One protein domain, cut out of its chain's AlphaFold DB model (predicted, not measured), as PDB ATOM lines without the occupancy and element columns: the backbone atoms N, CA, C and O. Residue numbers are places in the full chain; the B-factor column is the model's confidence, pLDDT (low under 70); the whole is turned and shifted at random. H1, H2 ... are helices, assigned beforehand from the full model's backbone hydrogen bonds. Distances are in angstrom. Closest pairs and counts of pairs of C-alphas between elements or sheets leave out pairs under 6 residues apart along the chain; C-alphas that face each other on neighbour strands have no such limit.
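Overview. This is residues 323 to 500 of the 500 residues of the protein "RanBP2-type domain-containing protein" of Paramecium tetraurelia (UniProt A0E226). Two helical lobes follow each other along the longest axis: in the larger, H2 and H3 cross in the core with H1, H4 and H5 packed round H3; in the smaller, H9 crosses the hairpin of H6 and H7. Short H8 packs on H1, and residues 451 to 458 stick out. The printed part has 178 residues with nine named helices, H1 to H9 in order, and no named strand: all helix. It is compact, radius of gyration of the C-alphas 16.4 A, spanning 52 by 35 by 27 A.

Along the chain. Past residues 323 to 335, find C-alpha 336 at (36.604, -12.451, -36.682), where H1 begins, running 24.5 A to residue 352. Read on to H2, residues 357 to 373, H3, 382 to 398, H4, 405 to 412, H5, 419 to 432, H6, 442 to 453, H7, 457 to 472, and H8, 474 to 479. H9, residues 482 to 497, runs 23.1 A to C-alpha 497 at (14.755, 11.254, -34.098).

Arrangement. H1, H2 and H7 form a bundle, helices side by side. Hairpin H1 and H2 touch at C-alphas 350 and 360, their closest, 6.7 A; H1 and H7 at 340 and 472, 4.9 A. Look at the closest C-alphas to H3: 363 of H2, 4.9 A from 391; 408 of H4, 7.4 A from 392; 422 of H5, 5.8 A from 389. H9 touches H6 and H7, its C-alpha 489 being 5.3 A from 463. Every O i to N i+4 pair is within hydrogen-bond range except in H7, 10 of 12.

Size, cuts and confidence. The farthest C-alphas, of Asp 420 and Asn 500, are 54.0 A apart. The printed part has no cut and no long link. Model pLDDT is under 70 at residues 448 to 459, 487 to 488 and 490 to 500.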
ATOM      1  N   LEU A 323      24.351 -15.139 -19.655       73.12
ATOM      2  CA  LEU A 323      24.793 -16.242 -20.507       73.12
ATOM      3  C   LEU A 323      25.129 -15.790 -21.937       73.12
ATOM      4  O   LEU A 323      25.211 -16.623 -22.839       73.12
ATOM      5  N   THR A 324      25.311 -14.481 -22.167       77.50
ATOM      6  CA  THR A 324      25.757 -13.965 -23.471       77.50
ATOM      7  C   THR A 324      27.077 -14.655 -23.855       77.50
ATOM      8  O   THR A 324      28.024 -14.572 -23.069       77.50
ATOM      9  N   PRO A 325      27.187 -15.295 -25.034       84.81
ATOM     10  CA  PRO A 325      28.408 -15.981 -25.444       84.81
ATOM     11  C   PRO A 325      29.616 -15.044 -25.483       84.81
ATOM     12  O   PRO A 325      29.535 -13.920 -25.988       84.81
ATOM     13  N   LYS A 326      30.748 -15.515 -24.953       86.25
ATOM     14  CA  LYS A 326      32.016 -14.777 -24.899       86.25
ATOM     15  C   LYS A 326      33.153 -15.628 -25.429       86.25
ATOM     16  O   LYS A 326      33.133 -16.847 -25.304       86.25
ATOM     17  N   ASN A 327      34.144 -14.957 -26.004       89.25
ATOM     18  CA  ASN A 327      35.379 -15.526 -26.530       89.25
ATOM     19  C   ASN A 327      35.151 -16.699 -27.497       89.25
ATOM     20  O   ASN A 327      35.945 -17.632 -27.533       89.25
ATOM     21  N   CYS A 328      34.083 -16.658 -28.307       91.12
ATOM     22  CA  CYS A 328      33.702 -17.791 -29.157       91.12
ATOM     23  C   CYS A 328      34.746 -18.155 -30.225       91.12
ATOM     24  O   CYS A 328      34.674 -19.232 -30.796       91.12
ATOM     25  N   LEU A 329      35.734 -17.295 -30.490       92.38
ATOM     26  CA  LEU A 329      36.794 -17.565 -31.463       92.38
ATOM     27  C   LEU A 329      38.150 -17.904 -30.828       92.38
ATOM     28  O   LEU A 329      39.060 -18.291 -31.556       92.38
ATOM     29  N   SER A 330      38.317 -17.795 -29.502       89.75
ATOM     30  CA  SER A 330      39.646 -17.878 -28.866       89.75
ATOM     31  C   SER A 330      40.335 -19.231 -29.056       89.75
ATOM     32  O   SER A 330      41.559 -19.290 -29.153       89.75
ATOM     33  N   ASN A 331      39.554 -20.310 -29.141       88.81
ATOM     34  CA  ASN A 331      40.058 -21.681 -29.260       88.81
ATOM     35  C   ASN A 331      40.090 -22.192 -30.714       88.81
ATOM     36  O   ASN A 331      40.409 -23.356 -30.961       88.81
ATOM     37  N   HIS A 332      39.785 -21.333 -31.692       93.44
ATOM     38  CA  HIS A 332      39.610 -21.702 -33.097       93.44
ATOM     39  C   HIS A 332      40.621 -20.991 -33.993       93.44
ATOM     40  O   HIS A 332      41.182 -19.958 -33.640       93.44
ATOM     41  N   THR A 333      40.845 -21.519 -35.198       93.31
ATOM     42  CA  THR A 333      41.598 -20.784 -36.236       93.31
ATOM     43  C   THR A 333      40.675 -19.943 -37.122       93.31
ATOM     44  O   THR A 333      41.097 -19.416 -38.151       93.31
ATOM     45  N   VAL A 334      39.397 -19.850 -36.755       92.44
ATOM     46  CA  VAL A 334      38.405 -19.001 -37.408       92.44
ATOM     47  C   VAL A 334      38.658 -17.550 -37.001       92.44
ATOM     48  O   VAL A 334      38.691 -17.223 -35.820       92.44
ATOM     49  N   SER A 335      38.824 -16.664 -37.983       92.44
ATOM     50  CA  SER A 335      39.025 -15.237 -37.727       92.44
ATOM     51  C   SER A 335      37.701 -14.495 -37.537       92.44
ATOM     52  O   SER A 335      36.670 -14.884 -38.093       92.44
ATOM     53  N   ALA A 336      37.745 -13.359 -36.833       91.19
ATOM     54  CA  ALA A 336      36.604 -12.451 -36.682       91.19
ATOM     55  C   ALA A 336      35.969 -12.065 -38.032       91.19
ATOM     56  O   ALA A 336      34.750 -12.015 -38.159       91.19
ATOM     57  N   ASN A 337      36.789 -11.878 -39.072       88.25
ATOM     58  CA  ASN A 337      36.322 -11.572 -40.425       88.25
ATOM     59  C   ASN A 337      35.545 -12.734 -41.070       88.25
ATOM     60  O   ASN A 337      34.574 -12.507 -41.782       88.25
ATOM     61  N   LEU A 338      35.959 -13.984 -40.837       89.88
ATOM     62  CA  LEU A 338      35.228 -15.151 -41.344       89.88
ATOM     63  C   LEU A 338      33.888 -15.323 -40.624       89.88
ATOM     64  O   LEU A 338      32.886 -15.582 -41.286       89.88
ATOM     65  N   ARG A 339      33.850 -15.101 -39.302       95.44
ATOM     66  CA  ARG A 339      32.593 -15.038 -38.540       95.44
ATOM     67  C   ARG A 339      31.665 -13.956 -39.097       95.44
ATOM     68  O   ARG A 339      30.494 -14.228 -39.326       95.44
ATOM     69  N   ALA A 340      32.184 -12.759 -39.357       87.94
ATOM     70  CA  ALA A 340      31.395 -11.648 -39.883       87.94
ATOM     71  C   ALA A 340      30.786 -11.966 -41.264       87.94
ATOM     72  O   ALA A 340      29.588 -11.783 -41.466       87.94
ATOM     73  N   LYS A 341      31.575 -12.556 -42.175       85.38
ATOM     74  CA  LYS A 341      31.082 -13.060 -43.471       85.38
ATOM     75  C   LYS A 341      30.005 -14.130 -43.324       85.38
ATOM     76  O   LYS A 341      29.064 -14.161 -44.106       85.38
ATOM     77  N   MET A 342      30.151 -15.014 -42.337       95.25
ATOM     78  CA  MET A 342      29.141 -16.029 -42.060       95.25
ATOM     79  C   MET A 342      27.826 -15.384 -41.608       95.25
ATOM     80  O   MET A 342      26.774 -15.754 -42.111       95.25
ATOM     81  N   ILE A 343      27.877 -14.390 -40.718       94.00
ATOM     82  CA  ILE A 343      26.685 -13.671 -40.241       94.00
ATOM     83  C   ILE A 343      25.993 -12.917 -41.376       94.00
ATOM     84  O   ILE A 343      24.773 -12.997 -41.491       94.00
ATOM     85  N   ASP A 344      26.755 -12.227 -42.222       86.88
ATOM     86  CA  ASP A 344      26.233 -11.541 -43.409       86.88
ATOM     87  C   ASP A 344      25.483 -12.512 -44.334       86.88
ATOM     88  O   ASP A 344      24.314 -12.307 -44.666       86.88
ATOM     89  N   TRP A 345      26.101 -13.660 -44.625       94.25
ATOM     90  CA  TRP A 345      25.467 -14.709 -45.415       94.25
ATOM     91  C   TRP A 345      24.224 -15.309 -44.733       94.25
ATOM     92  O   TRP A 345      23.222 -15.576 -45.397       94.25
ATOM     93  N   MET A 346      24.228 -15.481 -43.405       96.75
ATOM     94  CA  MET A 346      23.042 -15.932 -42.661       96.75
ATOM     95  C   MET A 346      21.871 -14.950 -42.806       96.75
ATOM     96  O   MET A 346      20.731 -15.394 -42.962       96.75
ATOM     97  N   VAL A 347      22.127 -13.634 -42.783       88.50
ATOM     98  CA  VAL A 347      21.091 -12.616 -43.032       88.50
ATOM     99  C   VAL A 347      20.507 -12.787 -44.434       88.50
ATOM    100  O   VAL A 347      19.282 -12.819 -44.573       88.50
ATOM    101  N   GLU A 348      21.351 -12.929 -45.461       86.00
ATOM    102  CA  GLU A 348      20.922 -13.110 -46.854       86.00
ATOM    103  C   GLU A 348      20.037 -14.354 -47.022       86.00
ATOM    104  O   GLU A 348      18.930 -14.274 -47.571       86.00
ATOM    105  N   VAL A 349      20.494 -15.500 -46.508       90.50
ATOM    106  CA  VAL A 349      19.775 -16.774 -46.612       90.50
ATOM    107  C   VAL A 349      18.437 -16.692 -45.888       90.50
ATOM    108  O   VAL A 349      17.396 -16.908 -46.506       90.50
ATOM    109  N   LEU A 350      18.426 -16.351 -44.597       93.25
ATOM    110  CA  LEU A 350      17.191 -16.354 -43.805       93.25
ATOM    111  C   LEU A 350      16.163 -15.350 -44.342       93.25
ATOM    112  O   LEU A 350      14.972 -15.661 -44.389       93.25
ATOM    113  N   THR A 351      16.618 -14.203 -44.855       88.19
ATOM    114  CA  THR A 351      15.740 -13.228 -45.521       88.19
ATOM    115  C   THR A 351      15.164 -13.788 -46.825       88.19
ATOM    116  O   THR A 351      13.964 -13.666 -47.072       88.19
ATOM    117  N   SER A 352      15.976 -14.465 -47.644       88.75
ATOM    118  CA  SER A 352      15.532 -15.079 -48.908       88.75
ATOM    119  C   SER A 352      14.480 -16.172 -48.700       88.75
ATOM    120  O   SER A 352      13.582 -16.344 -49.525       88.75
ATOM    121  N   TYR A 353      14.555 -16.881 -47.571       91.31
ATOM    122  CA  TYR A 353      13.565 -17.877 -47.154       91.31
ATOM    123  C   TYR A 353      12.427 -17.297 -46.303       91.31
ATOM    124  O   TYR A 353      11.585 -18.061 -45.834       91.31
ATOM    125  N   LYS A 354      12.355 -15.967 -46.147       91.06
ATOM    126  CA  LYS A 354      11.316 -15.249 -45.386       91.06
ATOM    127  C   LYS A 354      11.178 -15.730 -43.938       91.06
ATOM    128  O   LYS A 354      10.073 -15.748 -43.397       91.06
ATOM    129  N   CYS A 355      12.287 -16.142 -43.332       91.12
ATOM    130  CA  CYS A 355      12.328 -16.474 -41.914       91.12
ATOM    131  C   CYS A 355      12.168 -15.197 -41.078       91.12
ATOM    132  O   CYS A 355      12.521 -14.100 -41.520       91.12
ATOM    133  N   LYS A 356      11.647 -15.343 -39.862       93.44
ATOM    134  CA  LYS A 356      11.537 -14.256 -38.891       93.44
ATOM    135  C   LYS A 356      12.916 -13.761 -38.455       93.44
ATOM    136  O   LYS A 356      13.900 -14.502 -38.459       93.44
ATOM    137  N   ASP A 357      12.979 -12.521 -37.974       92.94
ATOM    138  CA  ASP A 357      14.213 -11.971 -37.411       92.94
ATOM    139  C   ASP A 357      14.679 -12.755 -36.179       92.94
ATOM    140  O   ASP A 357      15.877 -12.989 -36.024       92.94
ATOM    141  N   GLN A 358      13.743 -13.226 -35.350       94.31
ATOM    142  CA  GLN A 358      14.008 -14.092 -34.197       94.31
ATOM    143  C   GLN A 358      14.880 -15.294 -34.587       94.31
ATOM    144  O   GLN A 358      15.864 -15.588 -33.909       94.31
ATOM    145  N   THR A 359      14.594 -15.915 -35.734       96.56
ATOM    146  CA  THR A 359      15.344 -17.052 -36.277       96.56
ATOM    147  C   THR A 359      16.803 -16.691 -36.547       96.56
ATOM    148  O   THR A 359      17.705 -17.454 -36.201       96.56
ATOM    149  N   PHE A 360      17.068 -15.504 -37.099       97.12
ATOM    150  CA  PHE A 360      18.433 -15.015 -37.316       97.12
ATOM    151  C   PHE A 360      19.177 -14.784 -35.998       97.12
ATOM    152  O   PHE A 360      20.286 -15.295 -35.818       97.12
ATOM    153  N   PHE A 361      18.573 -14.048 -35.063       96.00
ATOM    154  CA  PHE A 361      19.213 -13.746 -33.781       96.00
ATOM    155  C   PHE A 361      19.494 -15.019 -32.970       96.00
ATOM    156  O   PHE A 361      20.572 -15.148 -32.383       96.00
ATOM    157  N   LEU A 362      18.571 -15.985 -32.992       96.38
ATOM    158  CA  LEU A 362      18.765 -17.293 -32.378       96.38
ATOM    159  C   LEU A 362      19.890 -18.075 -33.067       96.38
ATOM    160  O   LEU A 362      20.759 -18.607 -32.381       96.38
ATOM    161  N   ALA A 363      19.935 -18.109 -34.401       97.75
ATOM    162  CA  ALA A 363      20.977 -18.826 -35.138       97.75
ATOM    163  C   ALA A 363      22.391 -18.298 -34.827       97.75
ATOM    164  O   ALA A 363      23.316 -19.094 -34.640       97.75
ATOM    165  N   VAL A 364      22.562 -16.972 -34.727       96.81
ATOM    166  CA  VAL A 364      23.843 -16.350 -34.344       96.81
ATOM    167  C   VAL A 364      24.209 -16.704 -32.904       96.81
ATOM    168  O   VAL A 364      25.332 -17.143 -32.651       96.81
ATOM    169  N   LYS A 365      23.256 -16.595 -31.967       95.38
ATOM    170  CA  LYS A 365      23.465 -16.998 -30.569       95.38
ATOM    171  C   LYS A 365      23.892 -18.462 -30.473       95.38
ATOM    172  O   LYS A 365      24.839 -18.756 -29.748       95.38
ATOM    173  N   LEU A 366      23.221 -19.374 -31.181       97.44
ATOM    174  CA  LEU A 366      23.556 -20.801 -31.184       97.44
ATOM    175  C   LEU A 366      24.967 -21.045 -31.728       97.44
ATOM    176  O   LEU A 366      25.721 -21.800 -31.122       97.44
ATOM    177  N   MET A 367      25.346 -20.370 -32.817       97.44
ATOM    178  CA  MET A 367      26.691 -20.466 -33.394       97.44
ATOM    179  C   MET A 367      27.765 -20.002 -32.410       97.44
ATOM    180  O   MET A 367      28.709 -20.742 -32.143       97.44
ATOM    181  N   ASP A 368      27.610 -18.814 -31.825       96.38
ATOM    182  CA  ASP A 368      28.590 -18.281 -30.875       96.38
ATOM    183  C   ASP A 368      28.635 -19.092 -29.570       96.38
ATOM    184  O   ASP A 368      29.709 -19.322 -29.009       96.38
ATOM    185  N   SER A 369      27.484 -19.571 -29.089       95.31
ATOM    186  CA  SER A 369      27.399 -20.447 -27.910       95.31
ATOM    187  C   SER A 369      28.108 -21.774 -28.157       95.31
ATOM    188  O   SER A 369      28.835 -22.252 -27.292       95.31
ATOM    189  N   TYR A 370      27.923 -22.365 -29.338       97.12
ATOM    190  CA  TYR A 370      28.569 -23.622 -29.696       97.12
ATOM    191  C   TYR A 370      30.083 -23.452 -29.790       97.12
ATOM    192  O   TYR A 370      30.822 -24.194 -29.146       97.12
ATOM    193  N   LEU A 371      30.542 -22.443 -30.535       96.50
ATOM    194  CA  LEU A 371      31.970 -22.184 -30.708       96.50
ATOM    195  C   LEU A 371      32.647 -21.817 -29.374       96.50
ATOM    196  O   LEU A 371      33.754 -22.255 -29.108       96.50
ATOM    197  N   SER A 372      31.972 -21.100 -28.469       94.56
ATOM    198  CA  SER A 372      32.543 -20.809 -27.140       94.56
ATOM    199  C   SER A 372      32.676 -22.027 -26.216       94.56
ATOM    200  O   SER A 372      33.539 -22.013 -25.339       94.56
ATOM    201  N   LYS A 373      31.847 -23.066 -26.382       94.75
ATOM    202  CA  LYS A 373      31.803 -24.230 -25.475       94.75
ATOM    203  C   LYS A 373      32.459 -25.490 -26.028       94.75
ATOM    204  O   LYS A 373      32.852 -26.359 -25.255       94.75
ATOM    205  N   THR A 374      32.546 -25.626 -27.347       95.31
ATOM    206  CA  THR A 374      33.094 -26.831 -27.966       95.31
ATOM    207  C   THR A 374      34.584 -26.985 -27.656       95.31
ATOM    208  O   THR A 374      35.362 -26.034 -27.705       95.31
ATOM    209  N   THR A 375      35.003 -28.213 -27.356       92.81
ATOM    210  CA  THR A 375      36.421 -28.569 -27.196       92.81
ATOM    211  C   THR A 375      37.092 -28.841 -28.542       92.81
ATOM    212  O   THR A 375      38.319 -28.818 -28.645       92.81
ATOM    213  N   GLN A 376      36.300 -29.080 -29.594       93.12
ATOM    214  CA  GLN A 376      36.807 -29.320 -30.935       93.12
ATOM    215  C   GLN A 376      37.327 -28.014 -31.541       93.12
ATOM    216  O   GLN A 376      36.586 -27.049 -31.746       93.12
ATOM    217  N   LYS A 377      38.607 -27.999 -31.911       93.81
ATOM    218  CA  LYS A 377      39.188 -26.894 -32.672       93.81
ATOM    219  C   LYS A 377      38.618 -26.894 -34.091       93.81
ATOM    220  O   LYS A 377      38.705 -27.898 -34.788       93.81
ATOM    221  N   HIS A 378      38.059 -25.758 -34.500       94.75
ATOM    222  CA  HIS A 378      37.448 -25.588 -35.822       94.75
ATOM    223  C   HIS A 378      38.343 -24.738 -36.723       94.75
ATOM    224  O   HIS A 378      38.910 -23.728 -36.280       94.75
ATOM    225  N   ILE A 379      38.430 -25.147 -37.987       93.75
ATOM    226  CA  ILE A 379      39.133 -24.442 -39.058       93.75
ATOM    227  C   ILE A 379      38.149 -23.642 -39.929       93.75
ATOM    228  O   ILE A 379      36.941 -23.878 -39.871       93.75
ATOM    229  N   PRO A 380      38.615 -22.669 -40.740       91.56
ATOM    230  CA  PRO A 380      37.751 -21.858 -41.604       91.56
ATOM    231  C   PRO A 380      36.739 -22.642 -42.450       91.56
ATOM    232  O   PRO A 380      35.632 -22.160 -42.676       91.56
ATOM    233  N   GLN A 381      37.109 -23.836 -42.911       88.62
ATOM    234  CA  GLN A 381      36.277 -24.707 -43.738       88.62
ATOM    235  C   GLN A 381      35.058 -25.251 -42.978       88.62
ATOM    236  O   GLN A 381      33.999 -25.425 -43.578       88.62
ATOM    237  N   ASP A 382      35.175 -25.446 -41.662       92.31
ATOM    238  CA  ASP A 382      34.109 -26.019 -40.834       92.31
ATOM    239  C   ASP A 382      32.992 -25.009 -40.551       92.31
ATOM    240  O   ASP A 382      31.855 -25.391 -40.266       92.31
ATOM    241  N   LEU A 383      33.302 -23.708 -40.628       95.06
ATOM    242  CA  LEU A 383      32.387 -22.638 -40.227       95.06
ATOM    243  C   LEU A 383      31.083 -22.657 -41.034       95.06
ATOM    244  O   LEU A 383      30.016 -22.407 -40.478       95.06
ATOM    245  N   HIS A 384      31.158 -23.002 -42.322       96.62
ATOM    246  CA  HIS A 384      29.974 -23.111 -43.171       96.62
ATOM    247  C   HIS A 384      29.041 -24.235 -42.695       96.62
ATOM    248  O   HIS A 384      27.835 -24.021 -42.599       96.62
ATOM    249  N   LEU A 385      29.580 -25.406 -42.330       98.25
ATOM    250  CA  LEU A 385      28.783 -26.507 -41.778       98.25
ATOM    251  C   LEU A 385      28.150 -26.115 -40.440       98.25
ATOM    252  O   LEU A 385      26.950 -26.319 -40.256       98.25
ATOM    253  N   VAL A 386      28.926 -25.513 -39.532       98.38
ATOM    254  CA  VAL A 386      28.418 -25.043 -38.234       98.38
ATOM    255  C   VAL A 386      27.263 -24.069 -38.440       98.38
ATOM    256  O   VAL A 386      26.176 -24.284 -37.912       98.38
ATOM    257  N   GLY A 387      27.464 -23.032 -39.246       98.06
ATOM    258  CA  GLY A 387      26.471 -21.981 -39.380       98.06
ATOM    259  C   GLY A 387      25.241 -22.364 -40.218       98.06
ATOM    260  O   GLY A 387      24.137 -21.921 -39.911       98.06
ATOM    261  N   VAL A 388      25.370 -23.249 -41.219       98.56
ATOM    262  CA  VAL A 388      24.202 -23.867 -41.887       98.56
ATOM    263  C   VAL A 388      23.370 -24.659 -40.887       98.56
ATOM    264  O   VAL A 388      22.140 -24.568 -40.880       98.56
ATOM    265  N   THR A 389      24.041 -25.424 -40.029       98.69
ATOM    266  CA  THR A 389      23.377 -26.274 -39.044       98.69
ATOM    267  C   THR A 389      22.677 -25.439 -37.974       98.69
ATOM    268  O   THR A 389      21.521 -25.710 -37.665       98.69
ATOM    269  N   THR A 390      23.299 -24.370 -37.462       98.50
ATOM    270  CA  THR A 390      22.646 -23.496 -36.471       98.50
ATOM    271  C   THR A 390      21.478 -22.706 -37.054       98.50
ATOM    272  O   THR A 390      20.483 -22.525 -36.353       98.50
ATOM    273  N   MET A 391      21.531 -22.301 -38.330       98.06
ATOM    274  CA  MET A 391      20.355 -21.757 -39.024       98.06
ATOM    275  C   MET A 391      19.230 -22.787 -39.109       98.06
ATOM    276  O   MET A 391      18.085 -22.470 -38.798       98.06
ATOM    277  N   PHE A 392      19.538 -24.026 -39.501       98.50
ATOM    278  CA  PHE A 392      18.539 -25.091 -39.580       98.50
ATOM    279  C   PHE A 392      17.896 -25.377 -38.213       98.50
ATOM    280  O   PHE A 392      16.671 -25.476 -38.122       98.50
ATOM    281  N   MET A 393      18.700 -25.439 -37.149       98.38
ATOM    282  CA  MET A 393      18.223 -25.596 -35.773       98.38
ATOM    283  C   MET A 393      17.323 -24.436 -35.338       98.38
ATOM    284  O   MET A 393      16.232 -24.676 -34.825       98.38
ATOM    285  N   ALA A 394      17.739 -23.189 -35.579       97.69
ATOM    286  CA  ALA A 394      16.942 -22.013 -35.242       97.69
ATOM    287  C   ALA A 394      15.613 -21.983 -36.010       97.69
ATOM    288  O   ALA A 394      14.575 -21.714 -35.413       97.69
ATOM    289  N   CYS A 395      15.616 -22.345 -37.298       97.44
ATOM    290  CA  CYS A 395      14.391 -22.470 -38.087       97.44
ATOM    291  C   CYS A 395      13.426 -23.485 -37.468       97.44
ATOM    292  O   CYS A 395      12.244 -23.190 -37.338       97.44
ATOM    293  N   LYS A 396      13.911 -24.669 -37.065       97.31
ATOM    294  CA  LYS A 396      13.076 -25.680 -36.388       97.31
ATOM    295  C   LYS A 396      12.496 -25.192 -35.063       97.31
ATOM    296  O   LYS A 396      11.446 -25.685 -34.666       97.31
ATOM    297  N   PHE A 397      13.190 -24.285 -34.385       96.31
ATOM    298  CA  PHE A 397      12.775 -23.765 -33.090       96.31
ATOM    299  C   PHE A 397      11.732 -22.643 -33.210       96.31
ATOM    300  O   PHE A 397      10.776 -22.619 -32.444       96.31
ATOM    301  N   GLU A 398      11.900 -21.733 -34.171       95.06
ATOM    302  CA  GLU A 398      11.169 -20.457 -34.207       95.06
ATOM    303  C   GLU A 398      10.074 -20.375 -35.292       95.06
ATOM    304  O   GLU A 398       9.094 -19.621 -35.175       95.06
ATOM    305  N   GLU A 399      10.217 -21.142 -36.374       95.44
ATOM    306  CA  GLU A 399       9.295 -21.092 -37.506       95.44
ATOM    307  C   GLU A 399       8.125 -22.059 -37.330       95.44
ATOM    308  O   GLU A 399       8.300 -23.232 -37.004       95.44
ATOM    309  N   ILE A 400       6.916 -21.593 -37.662       95.62
ATOM    310  CA  ILE A 400       5.719 -22.455 -37.717       95.62
ATOM    311  C   ILE A 400       5.922 -23.566 -38.760       95.62
ATOM    312  O   ILE A 400       5.518 -24.710 -38.557       95.62
ATOM    313  N   TYR A 401       6.563 -23.220 -39.881       93.69
ATOM    314  CA  TYR A 401       6.883 -24.134 -40.973       93.69
ATOM    315  C   TYR A 401       8.386 -24.081 -41.268       93.69
ATOM    316  O   TYR A 401       8.815 -23.318 -42.138       93.69
ATOM    317  N   PRO A 402       9.204 -24.874 -40.559       95.56
ATOM    318  CA  PRO A 402      10.649 -24.825 -40.714       95.56
ATOM    319  C   PRO A 402      11.114 -25.303 -42.094       95.56
ATOM    320  O   PRO A 402      10.499 -26.165 -42.734       95.56
ATOM    321  N   VAL A 403      12.256 -24.773 -42.542       92.25
ATOM    322  CA  VAL A 403      12.897 -25.184 -43.798       92.25
ATOM    323  C   VAL A 403      13.285 -26.662 -43.718       92.25
ATOM    324  O   VAL A 403      14.035 -27.078 -42.840       92.25
ATOM    325  N   LYS A 404      12.794 -27.478 -44.658       96.50
ATOM    326  CA  LYS A 404      13.079 -28.922 -44.697       96.50
ATOM    327  C   LYS A 404      14.566 -29.192 -44.939       96.50
ATOM    328  O   LYS A 404      15.167 -28.559 -45.804       96.50
ATOM    329  N   LEU A 405      15.116 -30.236 -44.310       97.81
ATOM    330  CA  LEU A 405      16.516 -30.659 -44.496       97.81
ATOM    331  C   LEU A 405      16.891 -30.891 -45.973       97.81
ATOM    332  O   LEU A 405      18.005 -30.579 -46.377       97.81
ATOM    333  N   GLN A 406      15.954 -31.375 -46.801       97.31
ATOM    334  CA  GLN A 406      16.152 -31.488 -48.256       97.31
ATOM    335  C   GLN A 406      16.539 -30.144 -48.885       97.31
ATOM    336  O   GLN A 406      17.489 -30.074 -49.657       97.31
ATOM    337  N   ILE A 407      15.817 -29.079 -48.535       97.25
ATOM    338  CA  ILE A 407      16.032 -27.731 -49.068       97.25
ATOM    339  C   ILE A 407      17.352 -27.169 -48.544       97.25
ATOM    340  O   ILE A 407      18.098 -26.568 -49.316       97.25
ATOM    341  N   VAL A 408      17.667 -27.405 -47.266       96.94
ATOM    342  CA  VAL A 408      18.952 -26.999 -46.682       96.94
ATOM    343  C   VAL A 408      20.109 -27.641 -47.447       96.94
ATOM    344  O   VAL A 408      20.987 -26.934 -47.930       96.94
ATOM    345  N   HIS A 409      20.070 -28.960 -47.642       96.69
ATOM    346  CA  HIS A 409      21.081 -29.700 -48.394       96.69
ATOM    347  C   HIS A 409      21.198 -29.223 -49.852       96.69
ATOM    348  O   HIS A 409      22.291 -28.924 -50.327       96.69
ATOM    349  N   GLU A 410      20.082 -29.134 -50.580       95.94
ATOM    350  CA  GLU A 410      20.103 -28.891 -52.027       95.94
ATOM    351  C   GLU A 410      20.296 -27.427 -52.408       95.94
ATOM    352  O   GLU A 410      21.041 -27.136 -53.343       95.94
ATOM    353  N   LYS A 411      19.595 -26.514 -51.730       94.56
ATOM    354  CA  LYS A 411      19.488 -25.111 -52.141       94.56
ATOM    355  C   LYS A 411      20.347 -24.175 -51.305       94.56
ATOM    356  O   LYS A 411      20.920 -23.261 -51.875       94.56
ATOM    357  N   ILE A 412      20.430 -24.389 -49.990       93.50
ATOM    358  CA  ILE A 412      21.212 -23.515 -49.096       93.50
ATOM    359  C   ILE A 412      22.689 -23.914 -49.131       93.50
ATOM    360  O   ILE A 412      23.556 -23.091 -49.394       93.50
ATOM    361  N   ALA A 413      22.978 -25.200 -48.935       92.88
ATOM    362  CA  ALA A 413      24.337 -25.731 -48.958       92.88
ATOM    363  C   ALA A 413      24.825 -26.102 -50.369       92.88
ATOM    364  O   ALA A 413      25.957 -26.561 -50.519       92.88
ATOM    365  N   HIS A 414      23.992 -25.946 -51.408       93.31
ATOM    366  CA  HIS A 414      24.307 -26.300 -52.800       93.31
ATOM    367  C   HIS A 414      24.893 -27.715 -52.966       93.31
ATOM    368  O   HIS A 414      25.832 -27.917 -53.735       93.31
ATOM    369  N   LYS A 415      24.371 -28.692 -52.213       94.31
ATOM    370  CA  LYS A 415      24.848 -30.087 -52.146       94.31
ATOM    371  C   LYS A 415      26.305 -30.260 -51.685       94.31
ATOM    372  O   LYS A 415      26.822 -31.368 -51.762       94.31
ATOM    373  N   LYS A 416      26.960 -29.203 -51.190       94.06
ATOM    374  CA  LYS A 416      28.327 -29.266 -50.643       94.06
ATOM    375  C   LYS A 416      28.390 -29.897 -49.257       94.06
ATOM    376  O   LYS A 416      29.442 -30.386 -48.879       94.06
ATOM    377  N   LEU A 417      27.288 -29.832 -48.511       96.75
ATOM    378  CA  LEU A 417      27.122 -30.486 -47.215       96.75
ATOM    379  C   LEU A 417      26.049 -31.545 -47.377       96.75
ATOM    380  O   LEU A 417      24.935 -31.205 -47.775       96.75
ATOM    381  N   THR A 418      26.362 -32.800 -47.100       98.06
ATOM    382  CA  THR A 418      25.412 -33.911 -47.107       98.06
ATOM    383  C   THR A 418      24.385 -33.762 -45.985       98.06
ATOM    384  O   THR A 418      24.574 -33.037 -45.008       98.06
ATOM    385  N   LYS A 419      23.247 -34.446 -46.123       98.44
ATOM    386  CA  LYS A 419      22.215 -34.430 -45.078       98.44
ATOM    387  C   LYS A 419      22.711 -35.030 -43.769       98.44
ATOM    388  O   LYS A 419      22.283 -34.569 -42.718       98.44
ATOM    389  N   ASP A 420      23.550 -36.054 -43.847       98.38
ATOM    390  CA  ASP A 420      24.032 -36.756 -42.664       98.38
ATOM    391  C   ASP A 420      25.096 -35.923 -41.943       98.38
ATOM    392  O   ASP A 420      24.957 -35.729 -40.745       98.38
ATOM    393  N   GLU A 421      25.993 -35.230 -42.659       98.12
ATOM    394  CA  GLU A 421      26.889 -34.233 -42.040       98.12
ATOM    395  C   GLU A 421      26.125 -33.144 -41.269       98.12
ATOM    396  O   GLU A 421      26.534 -32.750 -40.176       98.12
ATOM    397  N   ILE A 422      24.999 -32.662 -41.812       98.50
ATOM    398  CA  ILE A 422      24.156 -31.664 -41.134       98.50
ATOM    399  C   ILE A 422      23.507 -32.261 -39.875       98.50
ATOM    400  O   ILE A 422      23.484 -31.600 -38.838       98.50
ATOM    401  N   LYS A 423      22.997 -33.499 -39.928       98.56
ATOM    402  CA  LYS A 423      22.401 -34.179 -38.758       98.56
ATOM    403  C   LYS A 423      23.437 -34.493 -37.679       98.56
ATOM    404  O   LYS A 423      23.162 -34.322 -36.491       98.56
ATOM    405  N   ASP A 424      24.620 -34.936 -38.083       98.38
ATOM    406  CA  ASP A 424      25.713 -35.272 -37.176       98.38
ATOM    407  C   ASP A 424      26.216 -34.010 -36.483       98.38
ATOM    408  O   ASP A 424      26.375 -33.980 -35.258       98.38
ATOM    409  N   LYS A 425      26.380 -32.916 -37.242       98.38
ATOM    410  CA  LYS A 425      26.723 -31.620 -36.658       98.38
ATOM    411  C   LYS A 425      25.607 -31.099 -35.754       98.38
ATOM    412  O   LYS A 425      25.918 -30.578 -34.691       98.38
ATOM    413  N   GLU A 426      24.336 -31.270 -36.114       98.56
ATOM    414  CA  GLU A 426      23.203 -30.885 -35.262       98.56
ATOM    415  C   GLU A 426      23.245 -31.631 -33.924       98.56
ATOM    416  O   GLU A 426      23.169 -31.007 -32.867       98.56
ATOM    417  N   THR A 427      23.447 -32.947 -33.965       98.31
ATOM    418  CA  THR A 427      23.576 -33.787 -32.767       98.31
ATOM    419  C   THR A 427      24.754 -33.332 -31.909       98.31
ATOM    420  O   THR A 427      24.631 -33.192 -30.694       98.31
ATOM    421  N   ASN A 428      25.894 -33.028 -32.533       98.31
ATOM    422  CA  ASN A 428      27.067 -32.522 -31.831       98.31
ATOM    423  C   ASN A 428      26.828 -31.148 -31.180       98.31
ATOM    424  O   ASN A 428      27.243 -30.940 -30.040       98.31
ATOM    425  N   ILE A 429      26.156 -30.223 -31.872       98.38
ATOM    426  CA  ILE A 429      25.811 -28.904 -31.328       98.38
ATOM    427  C   ILE A 429      24.851 -29.059 -30.145       98.38
ATOM    428  O   ILE A 429      25.102 -28.478 -29.094       98.38
ATOM    429  N   LEU A 430      23.797 -29.870 -30.283       98.25
ATOM    430  CA  LEU A 430      22.827 -30.123 -29.213       98.25
ATOM    431  C   LEU A 430      23.499 -30.674 -27.954       98.25
ATOM    432  O   LEU A 430      23.278 -30.138 -26.869       98.25
ATOM    433  N   SER A 431      24.367 -31.675 -28.111       97.62
ATOM    434  CA  SER A 431      25.125 -32.260 -27.002       97.62
ATOM    435  C   SER A 431      26.102 -31.264 -26.376       97.62
ATOM    436  O   SER A 431      26.212 -31.205 -25.162       97.62
ATOM    437  N   THR A 432      26.779 -30.435 -27.177       97.38
ATOM    438  CA  THR A 432      27.716 -29.410 -26.665       97.38
ATOM    439  C   THR A 432      27.001 -28.309 -25.878       97.38
ATOM    440  O   THR A 432      27.582 -27.683 -24.992       97.38
ATOM    441  N   LEU A 433      25.746 -28.024 -26.228       95.56
ATOM    442  CA  LEU A 433      24.931 -27.014 -25.562       95.56
ATOM    443  C   LEU A 433      24.079 -27.584 -24.425       95.56
ATOM    444  O   LEU A 433      23.299 -26.825 -23.854       95.56
ATOM    445  N   ASP A 434      24.194 -28.877 -24.107       95.69
ATOM    446  CA  ASP A 434      23.334 -29.582 -23.147       95.69
ATOM    447  C   ASP A 434      21.837 -29.357 -23.431       95.69
ATOM    448  O   ASP A 434      21.029 -29.157 -22.526       95.69
ATOM    449  N   PHE A 435      21.469 -29.304 -24.719       95.00
ATOM    450  CA  PHE A 435      20.123 -28.964 -25.201       95.00
ATOM    451  C   PHE A 435      19.590 -27.593 -24.725       95.00
ATOM    452  O   PHE A 435      18.417 -27.270 -24.932       95.00
ATOM    453  N   ASN A 436      20.443 -26.732 -24.162       91.00
ATOM    454  CA  ASN A 436      20.089 -25.380 -23.746       91.00
ATOM    455  C   ASN A 436      20.126 -24.408 -24.936       91.00
ATOM    456  O   ASN A 436      21.074 -23.644 -25.137       91.00
ATOM    457  N   LEU A 437      19.074 -24.468 -25.754       88.94
ATOM    458  CA  LEU A 437      18.866 -23.574 -26.900       88.94
ATOM    459  C   LEU A 437      18.183 -22.260 -26.486       88.94
ATOM    460  O   LEU A 437      18.377 -21.210 -27.111       88.94
ATOM    461  N   VAL A 438      17.407 -22.322 -25.401       80.25
ATOM    462  CA  VAL A 438      16.631 -21.209 -24.850       80.25
ATOM    463  C   VAL A 438      17.565 -20.137 -24.295       80.25
ATOM    464  O   VAL A 438      18.700 -20.376 -23.889       80.25
ATOM    465  N   GLY A 439      17.134 -18.888 -24.360       77.94
ATOM    466  CA  GLY A 439      17.838 -17.769 -23.749       77.94
ATOM    467  C   GLY A 439      17.709 -16.517 -24.586       77.94
ATOM    468  O   GLY A 439      17.428 -16.597 -25.779       77.94
ATOM    469  N   ILE A 440      17.960 -15.387 -23.946       81.00
ATOM    470  CA  ILE A 440      17.667 -14.076 -24.500       81.00
ATOM    471  C   ILE A 440      18.560 -13.738 -25.697       81.00
ATOM    472  O   ILE A 440      19.755 -14.044 -25.709       81.00
ATOM    473  N   THR A 441      17.981 -13.083 -26.696       90.50
ATOM    474  CA  THR A 441      18.686 -12.476 -27.823       90.50
ATOM    475  C   THR A 441      18.641 -10.950 -27.742       90.50
ATOM    476  O   THR A 441      17.873 -10.362 -26.979       90.50
ATOM    477  N   VAL A 442      19.451 -10.273 -28.562       86.31
ATOM    478  CA  VAL A 442      19.399  -8.803 -28.695       86.31
ATOM    479  C   VAL A 442      17.989  -8.338 -29.095       86.31
ATOM    480  O   VAL A 442      17.510  -7.324 -28.588       86.31
ATOM    481  N   LEU A 443      17.307  -9.091 -29.964       89.12
ATOM    482  CA  LEU A 443      15.964  -8.754 -30.428       89.12
ATOM    483  C   LEU A 443      14.907  -8.881 -29.330       89.12
ATOM    484  O   LEU A 443      14.017  -8.032 -29.249       89.12
ATOM    485  N   ASP A 444      15.015  -9.893 -28.471       81.50
ATOM    486  CA  ASP A 444      14.090 -10.062 -27.347       81.50
ATOM    487  C   ASP A 444      14.158  -8.847 -26.422       81.50
ATOM    488  O   ASP A 444      13.130  -8.258 -26.094       81.50
ATOM    489  N   VAL A 445      15.375  -8.389 -26.094       73.06
ATOM    490  CA  VAL A 445      15.571  -7.177 -25.284       73.06
ATOM    491  C   VAL A 445      14.965  -5.952 -25.966       73.06
ATOM    492  O   VAL A 445      14.255  -5.187 -25.316       73.06
ATOM    493  N   ILE A 446      15.212  -5.760 -27.265       75.50
ATOM    494  CA  ILE A 446      14.636  -4.638 -28.026       75.50
ATOM    495  C   ILE A 446      13.110  -4.672 -27.954       75.50
ATOM    496  O   ILE A 446      12.487  -3.653 -27.669       75.50
ATOM    497  N   THR A 447      12.510  -5.840 -28.177       75.00
ATOM    498  CA  THR A 447      11.054  -6.016 -28.202       75.00
ATOM    499  C   THR A 447      10.438  -5.721 -26.839       75.00
ATOM    500  O   THR A 447       9.452  -4.994 -26.757       75.00
ATOM    501  N   ILE A 448      11.060  -6.203 -25.760       67.12
ATOM    502  CA  ILE A 448      10.638  -5.910 -24.387       67.12
ATOM    503  C   ILE A 448      10.695  -4.408 -24.125       67.12
ATOM    504  O   ILE A 448       9.702  -3.820 -23.699       67.12
ATOM    505  N   VAL A 449      11.828  -3.764 -24.407       62.25
ATOM    506  CA  VAL A 449      11.990  -2.333 -24.136       62.25
ATOM    507  C   VAL A 449      10.996  -1.508 -24.952       62.25
ATOM    508  O   VAL A 449      10.354  -0.616 -24.407       62.25
ATOM    509  N   LEU A 450      10.799  -1.827 -26.231       65.38
ATOM    510  CA  LEU A 450       9.811  -1.145 -27.070       65.38
ATOM    511  C   LEU A 450       8.375  -1.370 -26.591       65.38
ATOM    512  O   LEU A 450       7.581  -0.434 -26.655       65.38
ATOM    513  N   SER A 451       8.056  -2.562 -26.079       60.09
ATOM    514  CA  SER A 451       6.736  -2.852 -25.511       60.09
ATOM    515  C   SER A 451       6.459  -2.037 -24.244       60.09
ATOM    516  O   SER A 451       5.369  -1.495 -24.101       60.09
ATOM    517  N   ILE A 452       7.463  -1.862 -23.375       54.06
ATOM    518  CA  ILE A 452       7.365  -1.029 -22.164       54.06
ATOM    519  C   ILE A 452       7.208   0.450 -22.532       54.06
ATOM    520  O   ILE A 452       6.460   1.179 -21.887       54.06
ATOM    521  N   LEU A 453       7.920   0.898 -23.567       52.31
ATOM    522  CA  LEU A 453       7.897   2.289 -24.016       52.31
ATOM    523  C   LEU A 453       6.701   2.622 -24.923       52.31
ATOM    524  O   LEU A 453       6.521   3.788 -25.255       52.31
ATOM    525  N   ASN A 454       5.904   1.625 -25.326       54.03
ATOM    526  CA  ASN A 454       4.749   1.773 -26.216       54.03
ATOM    527  C   ASN A 454       5.074   2.510 -27.540       54.03
ATOM    528  O   ASN A 454       4.312   3.358 -27.999       54.03
ATOM    529  N   MET A 455       6.235   2.217 -28.140       53.94
ATOM    530  CA  MET A 455       6.785   2.982 -29.274       53.94
ATOM    531  C   MET A 455       6.393   2.436 -30.659       53.94
ATOM    532  O   MET A 455       6.232   1.234 -30.862       53.94
ATOM    533  N   ASN A 456       6.334   3.345 -31.642       57.94
ATOM    534  CA  ASN A 456       5.896   3.092 -33.023       57.94
ATOM    535  C   ASN A 456       6.764   2.097 -33.827       57.94
ATOM    536  O   ASN A 456       7.983   2.003 -33.672       57.94
ATOM    537  N   GLN A 457       6.131   1.436 -34.806       59.03
ATOM    538  CA  GLN A 457       6.714   0.400 -35.679       59.03
ATOM    539  C   GLN A 457       7.920   0.876 -36.518       59.03
ATOM    540  O   GLN A 457       8.806   0.086 -36.841       59.03
ATOM    541  N   GLN A 458       8.001   2.167 -36.851       59.25
ATOM    542  CA  GLN A 458       9.145   2.733 -37.582       59.25
ATOM    543  C   GLN A 458      10.432   2.765 -36.744       59.25
ATOM    544  O   GLN A 458      11.528   2.634 -37.290       59.25
ATOM    545  N   LEU A 459      10.318   2.914 -35.418       65.50
ATOM    546  CA  LEU A 459      11.465   2.874 -34.510       65.50
ATOM    547  C   LEU A 459      12.080   1.470 -34.496       65.50
ATOM    548  O   LEU A 459      13.295   1.321 -34.620       65.50
ATOM    549  N   TYR A 460      11.215   0.455 -34.447       74.06
ATOM    550  CA  TYR A 460      11.598  -0.954 -34.441       74.06
ATOM    551  C   TYR A 460      12.480  -1.326 -35.640       74.06
ATOM    552  O   TYR A 460      13.523  -1.940 -35.449       74.06
ATOM    553  N   GLN A 461      12.122  -0.912 -36.861       71.44
ATOM    554  CA  GLN A 461      12.837  -1.329 -38.078       71.44
ATOM    555  C   GLN A 461      14.294  -0.847 -38.126       71.44
ATOM    556  O   GLN A 461      15.197  -1.609 -38.474       71.44
ATOM    557  N   ILE A 462      14.552   0.405 -37.744       71.50
ATOM    558  CA  ILE A 462      15.920   0.941 -37.759       71.50
ATOM    559  C   ILE A 462      16.730   0.380 -36.585       71.50
ATOM    560  O   ILE A 462      17.893   0.020 -36.759       71.50
ATOM    561  N   THR A 463      16.123   0.243 -35.404       74.56
ATOM    562  CA  THR A 463      16.781  -0.402 -34.260       74.56
ATOM    563  C   THR A 463      17.147  -1.854 -34.572       74.56
ATOM    564  O   THR A 463      18.260  -2.279 -34.272       74.56
ATOM    565  N   LEU A 464      16.251  -2.599 -35.220       82.06
ATOM    566  CA  LEU A 464      16.491  -3.961 -35.683       82.06
ATOM    567  C   LEU A 464      17.691  -4.025 -36.635       82.06
ATOM    568  O   LEU A 464      18.560  -4.882 -36.484       82.06
ATOM    569  N   TYR A 465      17.766  -3.104 -37.592       80.25
ATOM    570  CA  TYR A 465      18.897  -3.012 -38.507       80.25
ATOM    571  C   TYR A 465      20.221  -2.740 -37.770       80.25
ATOM    572  O   TYR A 465      21.194  -3.467 -37.971       80.25
ATOM    573  N   LEU A 466      20.250  -1.760 -36.858       78.94
ATOM    574  CA  LEU A 466      21.431  -1.463 -36.034       78.94
ATOM    575  C   LEU A 466      21.851  -2.669 -35.180       78.94
ATOM    576  O   LEU A 466      23.041  -2.935 -35.025       78.94
ATOM    577  N   ALA A 467      20.885  -3.430 -34.667       85.25
ATOM    578  CA  ALA A 467      21.144  -4.647 -33.909       85.25
ATOM    579  C   ALA A 467      21.763  -5.758 -34.771       85.25
ATOM    580  O   ALA A 467      22.709  -6.407 -34.330       85.25
ATOM    581  N   LYS A 468      21.285  -5.954 -36.008       85.81
ATOM    582  CA  LYS A 468      21.895  -6.901 -36.959       85.81
ATOM    583  C   LYS A 468      23.332  -6.502 -37.300       85.81
ATOM    584  O   LYS A 468      24.218  -7.353 -37.267       85.81
ATOM    585  N   LEU A 469      23.580  -5.210 -37.542       81.69
ATOM    586  CA  LEU A 469      24.932  -4.686 -37.767       81.69
ATOM    587  C   LEU A 469      25.849  -4.906 -36.563       81.69
ATOM    588  O   LEU A 469      27.004  -5.281 -36.728       81.69
ATOM    589  N   ALA A 470      25.346  -4.700 -35.348       84.00
ATOM    590  CA  ALA A 470      26.136  -4.896 -34.140       84.00
ATOM    591  C   ALA A 470      26.641  -6.340 -33.990       84.00
ATOM    592  O   ALA A 470      27.735  -6.548 -33.474       84.00
ATOM    593  N   LEU A 471      25.877  -7.333 -34.463       88.25
ATOM    594  CA  LEU A 471      26.279  -8.741 -34.411       88.25
ATOM    595  C   LEU A 471      27.392  -9.102 -35.404       88.25
ATOM    596  O   LEU A 471      28.103 -10.088 -35.180       88.25
ATOM    597  N   TYR A 472      27.569  -8.303 -36.460       85.88
ATOM    598  CA  TYR A 472      28.639  -8.466 -37.445       85.88
ATOM    599  C   TYR A 472      30.029  -8.280 -36.810       85.88
ATOM    600  O   TYR A 472      30.952  -9.037 -37.115       85.88
ATOM    601  N   ASP A 473      30.180  -7.317 -35.891       83.94
ATOM    602  CA  ASP A 473      31.452  -7.033 -35.217       83.94
ATOM    603  C   ASP A 473      31.675  -7.969 -34.016       83.94
ATOM    604  O   ASP A 473      31.030  -7.867 -32.970       83.94
ATOM    605  N   TYR A 474      32.627  -8.892 -34.170       88.44
ATOM    606  CA  TYR A 474      32.985  -9.852 -33.127       88.44
ATOM    607  C   TYR A 474      33.517  -9.189 -31.852       88.44
ATOM    608  O   TYR A 474      33.112  -9.587 -30.764       88.44
ATOM    609  N   GLU A 475      34.401  -8.194 -31.955       85.00
ATOM    610  CA  GLU A 475      35.014  -7.572 -30.773       85.00
ATOM    611  C   GLU A 475      33.966  -6.796 -29.973       85.00
ATOM    612  O   GLU A 475      33.953  -6.820 -28.736       85.00
ATOM    613  N   PHE A 476      33.025  -6.165 -30.678       81.44
ATOM    614  CA  PHE A 476      31.890  -5.495 -30.061       81.44
ATOM    615  C   PHE A 476      30.989  -6.478 -29.301       81.44
ATOM    616  O   PHE A 476      30.695  -6.257 -28.123       81.44
ATOM    617  N   VAL A 477      30.611  -7.602 -29.922       85.12
ATOM    618  CA  VAL A 477      29.820  -8.659 -29.263       85.12
ATOM    619  C   VAL A 477      30.594  -9.295 -28.104       85.12
ATOM    620  O   VAL A 477      30.030  -9.568 -27.042       85.12
ATOM    621  N   ASN A 478      31.905  -9.484 -28.249       86.62
ATOM    622  CA  ASN A 478      32.739 -10.075 -27.210       86.62
ATOM    623  C   ASN A 478      32.861  -9.165 -25.979       86.62
ATOM    624  O   ASN A 478      32.882  -9.642 -24.848       86.62
ATOM    625  N   SER A 479      32.830  -7.847 -26.153       77.19
ATOM    626  CA  SER A 479      32.947  -6.888 -25.044       77.19
ATOM    627  C   SER A 479      31.617  -6.517 -24.369       77.19
ATOM    628  O   SER A 479      31.637  -6.056 -23.231       77.19
ATOM    629  N   HIS A 480      30.458  -6.786 -24.990       76.19
ATOM    630  CA  HIS A 480      29.148  -6.328 -24.487       76.19
ATOM    631  C   HIS A 480      28.112  -7.451 -24.345       76.19
ATOM    632  O   HIS A 480      28.115  -8.427 -25.086       76.19
ATOM    633  N   THR A 481      27.219  -7.351 -23.366       79.31
ATOM    634  CA  THR A 481      26.055  -8.249 -23.238       79.31
ATOM    635  C   THR A 481      24.990  -7.918 -24.284       79.31
ATOM    636  O   THR A 481      24.926  -6.783 -24.765       79.31
ATOM    637  N   TYR A 482      24.104  -8.863 -24.601       79.88
ATOM    638  CA  TYR A 482      23.015  -8.600 -25.548       79.88
ATOM    639  C   TYR A 482      22.102  -7.450 -25.113       79.88
ATOM    640  O   TYR A 482      21.711  -6.642 -25.956       79.88
ATOM    641  N   ALA A 483      21.851  -7.286 -23.811       72.56
ATOM    642  CA  ALA A 483      21.112  -6.130 -23.307       72.56
ATOM    643  C   ALA A 483      21.823  -4.791 -23.563       72.56
ATOM    644  O   ALA A 483      21.181  -3.813 -23.939       72.56
ATOM    645  N   GLN A 484      23.151  -4.731 -23.405       73.94
ATOM    646  CA  GLN A 484      23.917  -3.514 -23.702       73.94
ATOM    647  C   GLN A 484      23.859  -3.163 -25.193       73.94
ATOM    648  O   GLN A 484      23.682  -1.995 -25.534       73.94
ATOM    649  N   ILE A 485      23.956  -4.168 -26.067       78.75
ATOM    650  CA  ILE A 485      23.856  -3.991 -27.522       78.75
ATOM    651  C   ILE A 485      22.463  -3.475 -27.909       78.75
ATOM    652  O   ILE A 485      22.351  -2.491 -28.638       78.75
ATOM    653  N   ALA A 486      21.406  -4.091 -27.377       75.06
ATOM    654  CA  ALA A 486      20.018  -3.695 -27.612       75.06
ATOM    655  C   ALA A 486      19.746  -2.244 -27.191       75.06
ATOM    656  O   ALA A 486      19.229  -1.445 -27.974       75.06
ATOM    657  N   CYS A 487      20.147  -1.879 -25.971       67.00
ATOM    658  CA  CYS A 487      19.994  -0.518 -25.465       67.00
ATOM    659  C   CYS A 487      20.782   0.496 -26.301       67.00
ATOM    660  O   CYS A 487      20.269   1.576 -26.583       67.00
ATOM    661  N   ALA A 488      22.001   0.160 -26.738       68.25
ATOM    662  CA  ALA A 488      22.786   1.041 -27.599       68.25
ATOM    663  C   ALA A 488      22.081   1.298 -28.942       68.25
ATOM    664  O   ALA A 488      21.958   2.454 -29.342       68.25
ATOM    665  N   ALA A 489      21.538   0.257 -29.583       72.88
ATOM    666  CA  ALA A 489      20.797   0.391 -30.841       72.88
ATOM    667  C   ALA A 489      19.547   1.279 -30.701       72.88
ATOM    668  O   ALA A 489      19.254   2.096 -31.577       72.88
ATOM    669  N   LEU A 490      18.826   1.160 -29.581       66.12
ATOM    670  CA  LEU A 490      17.671   2.006 -29.275       66.12
ATOM    671  C   LEU A 490      18.072   3.466 -29.039       66.12
ATOM    672  O   LEU A 490      17.468   4.368 -29.615       66.12
ATOM    673  N   ILE A 491      19.111   3.710 -28.234       61.84
ATOM    674  CA  ILE A 491      19.580   5.067 -27.913       61.84
ATOM    675  C   ILE A 491      20.066   5.791 -29.169       61.84
ATOM    676  O   ILE A 491      19.707   6.952 -29.363       61.84
ATOM    677  N   VAL A 492      20.844   5.120 -30.029       62.59
ATOM    678  CA  VAL A 492      21.300   5.692 -31.309       62.59
ATOM    679  C   VAL A 492      20.099   6.178 -32.112       62.59
ATOM    680  O   VAL A 492      20.032   7.352 -32.471       62.59
ATOM    681  N   ARG A 493      19.099   5.314 -32.290       63.88
ATOM    682  CA  ARG A 493      17.911   5.653 -33.067       63.88
ATOM    683  C   ARG A 493      17.100   6.802 -32.454       63.88
ATOM    684  O   ARG A 493      16.597   7.649 -33.197       63.88
ATOM    685  N   LEU A 494      16.952   6.831 -31.130       58.06
ATOM    686  CA  LEU A 494      16.221   7.884 -30.420       58.06
ATOM    687  C   LEU A 494      16.921   9.245 -30.515       58.06
ATOM    688  O   LEU A 494      16.244  10.266 -30.611       58.06
ATOM    689  N   GLN A 495      18.257   9.274 -30.524       54.62
ATOM    690  CA  GLN A 495      19.022  10.508 -30.731       54.62
ATOM    691  C   GLN A 495      18.818  11.070 -32.143       54.62
ATOM    692  O   GLN A 495      18.661  12.279 -32.292       54.62
ATOM    693  N   ASP A 496      18.736  10.206 -33.155       51.75
ATOM    694  CA  ASP A 496      18.549  10.634 -34.544       51.75
ATOM    695  C   ASP A 496      17.119  11.138 -34.822       51.75
ATOM    696  O   ASP A 496      16.921  12.001 -35.672       51.75
ATOM    697  N   CYS A 497      16.109  10.673 -34.067       48.84
ATOM    698  CA  CYS A 497      14.755  11.254 -34.098       48.84
ATOM    699  C   CYS A 497      14.707  12.720 -33.645       48.84
ATOM    700  O   CYS A 497      13.765  13.402 -34.012       48.84
ATOM    701  N   ARG A 498      15.651  13.178 -32.811       38.03
ATOM    702  CA  ARG A 498      15.648  14.545 -32.255       38.03
ATOM    703  C   ARG A 498      16.349  15.571 -33.144       38.03
ATOM    704  O   ARG A 498      16.205  16.763 -32.908       38.03
ATOM    705  N   ALA A 499      17.183  15.114 -34.078       34.09
ATOM    706  CA  ALA A 499      17.957  15.984 -34.963       34.09
ATOM    707  C   ALA A 499      17.160  16.457 -36.195       34.09
ATOM    708  O   ALA A 499      17.622  17.350 -36.903       34.09
ATOM    709  N   ASN A 500      15.986  15.862 -36.430       31.67
ATOM    710  CA  ASN A 500      14.991  16.250 -37.431       31.67
ATOM    711  C   ASN A 500      13.741  16.772 -36.724       31.67
ATOM    712  O   ASN A 500      13.030  17.587 -37.351       31.67
TER     713      ASN A 500